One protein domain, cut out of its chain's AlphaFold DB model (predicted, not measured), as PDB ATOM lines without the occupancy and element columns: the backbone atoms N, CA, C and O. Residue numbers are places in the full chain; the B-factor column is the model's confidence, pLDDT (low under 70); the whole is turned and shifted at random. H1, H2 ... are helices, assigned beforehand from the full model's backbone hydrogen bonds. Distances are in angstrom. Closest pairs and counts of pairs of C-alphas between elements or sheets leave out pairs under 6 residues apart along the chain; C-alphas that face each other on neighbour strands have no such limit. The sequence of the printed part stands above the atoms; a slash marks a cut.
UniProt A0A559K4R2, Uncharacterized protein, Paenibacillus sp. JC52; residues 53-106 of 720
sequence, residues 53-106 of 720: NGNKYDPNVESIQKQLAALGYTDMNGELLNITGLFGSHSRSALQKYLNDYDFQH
ATOM      1  N   ASN A  53     -50.042  53.003  19.979       54.47
ATOM      2  CA  ASN A  53     -50.516  51.987  20.916       54.47
ATOM      3  C   ASN A  53     -51.947  52.298  21.412       54.47
ATOM      4  O   ASN A  53     -52.159  52.534  22.601       54.47
ATOM      5  N   GLY A  54     -52.932  52.315  20.504       54.66
ATOM      6  CA  GLY A  54     -54.330  52.610  20.846       54.66
ATOM      7  C   GLY A  54     -55.363  52.199  19.788       54.66
ATOM      8  O   GLY A  54     -55.040  51.992  18.623       54.66
ATOM      9  N   ASN A  55     -56.633  52.116  20.197       65.06
ATOM     10  CA  ASN A  55     -57.768  51.644  19.383       65.06
ATOM     11  C   ASN A  55     -58.276  52.686  18.357       65.06
ATOM     12  O   ASN A  55     -59.484  52.821  18.159       65.06
ATOM     13  N   LYS A  56     -57.385  53.478  17.751       76.94
ATOM     14  CA  LYS A  56     -57.743  54.555  16.819       76.94
ATOM     15  C   LYS A  56     -57.147  54.284  15.440       76.94
ATOM     16  O   LYS A  56     -55.949  54.073  15.321       76.94
ATOM     17  N   TYR A  57     -58.011  54.313  14.427       87.81
ATOM     18  CA  TYR A  57     -57.657  54.109  13.024       87.81
ATOM     19  C   TYR A  57     -56.641  55.152  12.529       87.81
ATOM     20  O   TYR A  57     -56.850  56.355  12.718       87.81
ATOM     21  N   ASP A  58     -55.605  54.681  11.837       84.19
ATOM     22  CA  ASP A  58     -54.619  55.478  11.109       84.19
ATOM     23  C   ASP A  58     -54.452  54.933   9.666       84.19
ATOM     24  O   ASP A  58     -54.198  53.737   9.478       84.19
ATOM     25  N   PRO A  59     -54.581  55.771   8.617       74.88
ATOM     26  CA  PRO A  59     -54.479  55.322   7.226       74.88
ATOM     27  C   PRO A  59     -53.055  54.907   6.810       74.88
ATOM     28  O   PRO A  59     -52.899  54.121   5.875       74.88
ATOM     29  N   ASN A  60     -52.011  55.383   7.496       78.12
ATOM     30  CA  ASN A  60     -50.631  54.954   7.255       78.12
ATOM     31  C   ASN A  60     -50.422  53.529   7.780       78.12
ATOM     32  O   ASN A  60     -49.809  52.704   7.106       78.12
ATOM     33  N   VAL A  61     -51.011  53.214   8.939       88.19
ATOM     34  CA  VAL A  61     -51.051  51.847   9.478       88.19
ATOM     35  C   VAL A  61     -51.806  50.912   8.535       88.19
ATOM     36  O   VAL A  61     -51.328  49.809   8.275       88.19
ATOM     37  N   GLU A  62     -52.937  51.349   7.969       90.56
ATOM     38  CA  GLU A  62     -53.657  50.561   6.959       90.56
ATOM     39  C   GLU A  62     -52.785  50.301   5.715       90.56
ATOM     40  O   GLU A  62     -52.760  49.183   5.195       90.56
ATOM     41  N   SER A  63     -52.032  51.307   5.257       84.69
ATOM     42  CA  SER A  63     -51.100  51.176   4.130       84.69
ATOM     43  C   SER A  63     -49.990  50.151   4.406       84.69
ATOM     44  O   SER A  63     -49.764  49.250   3.597       84.69
ATOM     45  N   ILE A  64     -49.358  50.218   5.585       82.94
ATOM     46  CA  ILE A  64     -48.319  49.267   6.017       82.94
ATOM     47  C   ILE A  64     -48.891  47.844   6.128       82.94
ATOM     48  O   ILE A  64     -48.279  46.894   5.643       82.94
ATOM     49  N   GLN A  65     -50.091  47.684   6.699       93.25
ATOM     50  CA  GLN A  65     -50.773  46.386   6.773       93.25
ATOM     51  C   GLN A  65     -51.055  45.803   5.380       93.25
ATOM     52  O   GLN A  65     -50.812  44.617   5.165       93.25
ATOM     53  N   LYS A  66     -51.509  46.622   4.417       90.50
ATOM     54  CA  LYS A  66     -51.722  46.189   3.021       90.50
ATOM     55  C   LYS A  66     -50.433  45.709   2.365       90.50
ATOM     56  O   LYS A  66     -50.452  44.688   1.687       90.50
ATOM     57  N   GLN A  67     -49.329  46.426   2.569       80.12
ATOM     58  CA  GLN A  67     -48.031  46.089   1.979       80.12
ATOM     59  C   GLN A  67     -47.458  44.795   2.569       80.12
ATOM     60  O   GLN A  67     -47.092  43.900   1.814       80.12
ATOM     61  N   LEU A  68     -47.466  44.646   3.898       87.75
ATOM     62  CA  LEU A  68     -47.038  43.411   4.568       87.75
ATOM     63  C   LEU A  68     -47.888  42.204   4.133       87.75
ATOM     64  O   LEU A  68     -47.334  41.168   3.774       87.75
ATOM     65  N   ALA A  69     -49.217  42.353   4.081       92.69
ATOM     66  CA  ALA A  69     -50.116  41.296   3.615       92.69
ATOM     67  C   ALA A  69     -49.879  40.926   2.136       92.69
ATOM     68  O   ALA A  69     -49.877  39.744   1.795       92.69
ATOM     69  N   ALA A  70     -49.637  41.911   1.262       88.88
ATOM     70  CA  ALA A  70     -49.332  41.685  -0.155       88.88
ATOM     71  C   ALA A  70     -47.968  41.004  -0.378       88.88
ATOM     72  O   ALA A  70     -47.815  40.246  -1.332       88.88
ATOM     73  N   LEU A  71     -47.007  41.229   0.523       85.12
ATOM     74  CA  LEU A  71     -45.720  40.528   0.573       85.12
ATOM     75  C   LEU A  71     -45.807  39.145   1.257       85.12
ATOM     76  O   LEU A  71     -44.787  38.486   1.433       85.12
ATOM     77  N   GLY A  72     -47.007  38.689   1.636       93.62
ATOM     78  CA  GLY A  72     -47.249  37.366   2.221       93.62
ATOM     79  C   GLY A  72     -47.024  37.262   3.733       93.62
ATOM     80  O   GLY A  72     -47.137  36.166   4.285       93.62
ATOM     81  N   TYR A  73     -46.738  38.369   4.427       93.88
ATOM     82  CA  TYR A  73     -46.441  38.344   5.858       93.88
ATOM     83  C   TYR A  73     -47.699  38.117   6.694       93.88
ATOM     84  O   TYR A  73     -48.615  38.941   6.749       93.88
ATOM     85  N   THR A  74     -47.713  36.974   7.374       95.62
ATOM     86  CA  THR A  74     -48.768  36.563   8.299       95.62
ATOM     87  C   THR A  74     -48.592  37.186   9.678       95.62
ATOM     88  O   THR A  74     -47.484  37.540  10.096       95.62
ATOM     89  N   ASP A  75     -49.686  37.278  10.422       95.06
ATOM     90  CA  ASP A  75     -49.704  37.824  11.776       95.06
ATOM     91  C   ASP A  75     -49.057  36.896  12.831       95.06
ATOM     92  O   ASP A  75     -48.414  35.891  12.511       95.06
ATOM     93  N   MET A  76     -49.222  37.221  14.117       89.69
ATOM     94  CA  MET A  76     -48.668  36.423  15.221       89.69
ATOM     95  C   MET A  76     -49.251  35.004  15.355       89.69
ATOM     96  O   MET A  76     -48.612  34.162  15.979       89.69
ATOM     97  N   ASN A  77     -50.419  34.730  14.767       92.94
ATOM     98  CA  ASN A  77     -51.053  33.409  14.753       92.94
ATOM     99  C   ASN A  77     -50.683  32.598  13.498       92.94
ATOM    100  O   ASN A  77     -50.925  31.393  13.453       92.94
ATOM    101  N   GLY A  78     -50.102  33.244  12.480       90.12
ATOM    102  CA  GLY A  78     -49.873  32.653  11.161       90.12
ATOM    103  C   GLY A  78     -51.040  32.851  10.187       90.12
ATOM    104  O   GLY A  78     -51.024  32.268   9.105       90.12
ATOM    105  N   GLU A  79     -52.023  33.683  10.533       94.50
ATOM    106  CA  GLU A  79     -53.158  34.017   9.669       94.50
ATOM    107  C   GLU A  79     -52.821  35.208   8.749       94.50
ATOM    108  O   GLU A  79     -51.857  35.949   8.976       94.50
ATOM    109  N   LEU A  80     -53.602  35.400   7.677       92.62
ATOM    110  CA  LEU A  80     -53.442  36.556   6.786       92.62
ATOM    111  C   LEU A  80     -53.625  37.859   7.577       92.62
ATOM    112  O   LEU A  80     -54.621  38.033   8.279       92.62
ATOM    113  N   LEU A  81     -52.665  38.780   7.452       95.81
ATOM    114  CA  LEU A  81     -52.642  40.002   8.250       95.81
ATOM    115  C   LEU A  81     -53.882  40.872   7.988       95.81
ATOM    116  O   LEU A  81     -54.050  41.439   6.909       95.81
ATOM    117  N   ASN A  82     -54.723  41.022   9.013       93.44
ATOM    118  CA  ASN A  82     -55.936  41.830   8.937       93.44
ATOM    119  C   ASN A  82     -55.630  43.330   8.773       93.44
ATOM    120  O   ASN A  82     -55.054  43.985   9.647       93.44
ATOM    121  N   ILE A  83     -56.088  43.871   7.646       94.38
ATOM    122  CA  ILE A  83     -55.983  45.276   7.249       94.38
ATOM    123  C   ILE A  83     -57.116  46.057   7.932       94.38
ATOM    124  O   ILE A  83     -58.290  45.824   7.657       94.38
ATOM    125  N   THR A  84     -56.763  46.934   8.871       94.31
ATOM    126  CA  THR A  84     -57.693  47.548   9.844       94.31
ATOM    127  C   THR A  84     -57.377  49.002  10.209       94.31
ATOM    128  O   THR A  84     -58.184  49.643  10.880       94.31
ATOM    129  N   GLY A  85     -56.187  49.509   9.871       90.88
ATOM    130  CA  GLY A  85     -55.694  50.804  10.352       90.88
ATOM    131  C   GLY A  85     -55.335  50.839  11.844       90.88
ATOM    132  O   GLY A  85     -55.047  51.911  12.367       90.88
ATOM    133  N   LEU A  86     -55.344  49.699  12.550       91.62
ATOM    134  CA  LEU A  86     -55.046  49.598  13.987       91.62
ATOM    135  C   LEU A  86     -53.734  48.841  14.229       91.62
ATOM    136  O   LEU A  86     -53.638  47.655  13.914       91.62
ATOM    137  N   PHE A  87     -52.723  49.482  14.828       90.00
ATOM    138  CA  PHE A  87     -51.374  48.900  14.944       90.00
ATOM    139  C   PHE A  87     -51.220  47.952  16.149       90.00
ATOM    140  O   PHE A  87     -50.405  48.154  17.054       90.00
ATOM    141  N   GLY A  88     -52.042  46.902  16.180       87.75
ATOM    142  CA  GLY A  88     -52.051  45.885  17.233       87.75
ATOM    143  C   GLY A  88     -50.810  44.980  17.259       87.75
ATOM    144  O   GLY A  88     -49.860  45.140  16.489       87.75
ATOM    145  N   SER A  89     -50.838  43.982  18.144       85.25
ATOM    146  CA  SER A  89     -49.819  42.922  18.244       85.25
ATOM    147  C   SER A  89     -49.627  42.160  16.927       85.25
ATOM    148  O   SER A  89     -48.498  41.896  16.525       85.25
ATOM    149  N   HIS A  90     -50.727  41.885  16.225       91.38
ATOM    150  CA  HIS A  90     -50.769  41.189  14.938       91.38
ATOM    151  C   HIS A  90     -49.918  41.898  13.869       91.38
ATOM    152  O   HIS A  90     -49.060  41.273  13.246       91.38
ATOM    153  N   SER A  91     -50.077  43.219  13.721       92.25
ATOM    154  CA  SER A  91     -49.299  44.029  12.770       92.25
ATOM    155  C   SER A  91     -47.846  44.216  13.196       92.25
ATOM    156  O   SER A  91     -46.961  44.184  12.346       92.25
ATOM    157  N   ARG A  92     -47.581  44.348  14.504       88.44
ATOM    158  CA  ARG A  92     -46.210  44.371  15.039       88.44
ATOM    159  C   ARG A  92     -45.462  43.066  14.768       88.44
ATOM    160  O   ARG A  92     -44.306  43.118  14.374       88.44
ATOM    161  N   SER A  93     -46.114  41.913  14.913       89.62
ATOM    162  CA  SER A  93     -45.495  40.615  14.620       89.62
ATOM    163  C   SER A  93     -45.228  40.416  13.125       89.62
ATOM    164  O   SER A  93     -44.137  39.976  12.775       89.62
ATOM    165  N   ALA A  94     -46.163  40.798  12.248       90.56
ATOM    166  CA  ALA A  94     -45.945  40.742  10.802       90.56
ATOM    167  C   ALA A  94     -44.801  41.669  10.347       90.56
ATOM    168  O   ALA A  94     -43.952  41.249   9.563       90.56
ATOM    169  N   LEU A  95     -44.725  42.894  10.887       87.88
ATOM    170  CA  LEU A  95     -43.614  43.812  10.612       87.88
ATOM    171  C   LEU A  95     -42.283  43.284  11.169       87.88
ATOM    172  O   LEU A  95     -41.266  43.398  10.497       87.88
ATOM    173  N   GLN A  96     -42.272  42.677  12.360       82.62
ATOM    174  CA  GLN A  96     -41.046  42.112  12.930       82.62
ATOM    175  C   GLN A  96     -40.527  40.920  12.116       82.62
ATOM    176  O   GLN A  96     -39.321  40.824  11.918       82.62
ATOM    177  N   LYS A  97     -41.409  40.045  11.606       84.25
ATOM    178  CA  LYS A  97     -41.018  38.994  10.647       84.25
ATOM    179  C   LYS A  97     -40.368  39.612   9.409       84.25
ATOM    180  O   LYS A  97     -39.244  39.261   9.091       84.25
ATOM    181  N   TYR A  98     -41.020  40.600   8.791       87.12
ATOM    182  CA  TYR A  98     -40.482  41.311   7.627       87.12
ATOM    183  C   TYR A  98     -39.097  41.930   7.891       87.12
ATOM    184  O   TYR A  98     -38.192  41.780   7.078       87.12
ATOM    185  N   LEU A  99     -38.900  42.589   9.037       77.25
ATOM    186  CA  LEU A  99     -37.599  43.174   9.384       77.25
ATOM    187  C   LEU A  99     -36.527  42.106   9.654       77.25
ATOM    188  O   LEU A  99     -35.364  42.335   9.339       77.25
ATOM    189  N   ASN A 100     -36.898  40.943  10.193       69.56
ATOM    190  CA  ASN A 100     -35.968  39.831  10.405       69.56
ATOM    191  C   ASN A 100     -35.575  39.153   9.080       69.56
ATOM    192  O   ASN A 100     -34.396  38.886   8.861       69.56
ATOM    193  N   ASP A 101     -36.544  38.899   8.198       75.50
ATOM    194  CA  ASP A 101     -36.357  38.150   6.946       75.50
ATOM    195  C   ASP A 101     -35.562  38.946   5.883       75.50
ATOM    196  O   ASP A 101     -35.051  38.364   4.926       75.50
ATOM    197  N   TYR A 102     -35.411  40.263   6.078       58.97
ATOM    198  CA  TYR A 102     -34.562  41.165   5.284       58.97
ATOM    199  C   TYR A 102     -33.356  41.736   6.069       58.97
ATOM    200  O   TYR A 102     -32.784  42.743   5.660       58.97
ATOM    201  N   ASP A 103     -32.974  41.109   7.189       40.97
ATOM    202  CA  ASP A 103     -31.799  41.440   8.025       40.97
ATOM    203  C   ASP A 103     -31.712  42.905   8.528       40.97
ATOM    204  O   ASP A 103     -30.645  43.462   8.789       40.97
ATOM    205  N   PHE A 104     -32.862  43.553   8.738       43.75
ATOM    206  CA  PHE A 104     -32.966  44.913   9.285       43.75
ATOM    207  C   PHE A 104     -32.801  44.960  10.821       43.75
ATOM    208  O   PHE A 104     -33.517  45.683  11.519       43.75
ATOM    209  N   GLN A 105     -31.830  44.231  11.386       39.44
ATOM    210  CA  GLN A 105     -31.560  44.256  12.838       39.44
ATOM    211  C   GLN A 105     -30.859  45.542  13.328       39.44
ATOM    212  O   GLN A 105     -30.591  45.695  14.522       39.44
ATOM    213  N   HIS A 106     -30.585  46.501  12.438       37.88
ATOM    214  CA  HIS A 106     -29.895  47.755  12.757       37.88
ATOM    215  C   HIS A 106     -30.747  49.001  12.483       37.88
ATOM    216  O   HIS A 106     -30.455  49.815  11.607       37.88
TER     217      HIS A 106
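What this domain is: This is residues 53 to 106 of the 720 residues of an uncharacterized protein of Paenibacillus sp. JC52 (UniProt A0A559K4R2). Two helices of similar length, H1 and H2, pack on each other at a steep tilt, and a long loop, residues 71 to 88, swings out from the end of H1 and folds back to the start of H2. The printed part has 54 residues with two named helices, H1 then H2, and no named strand. The class is all helix, though just 25 residues, under half, are in named elements. It is compact, with a radius of gyration of the C-alphas of 10.6 A and spans of 30 by 24 by 17 A.

Where its parts are: H1, residues 59 to 70, begins at C-alpha 59 (-54.479, 55.322, 7.226) and is 16.3 A long. H2, residues 89 to 101, is 18.2 A long and ends at C-alpha 101 (-36.357, 38.150, 6.946).

How they stand to each other: H1 touches H2 with residues 65 to 68 alone; the closest C-alphas, of Gln 65 and Ser 91, are 6.6 A apart. They run the same way at a steep tilt of 54 degrees. In H1 and H2 every O i to N i+4 pair is within hydrogen-bond range.

The domain as a whole: The C-alphas farthest apart, of Lys 56 and Asp 103, are 30.4 A apart. The printed part has no cut. The link from H1 to H2 is long, 18 residues. The pLDDT is under 70 at residues 53 to 55, 100 and 102 to 106.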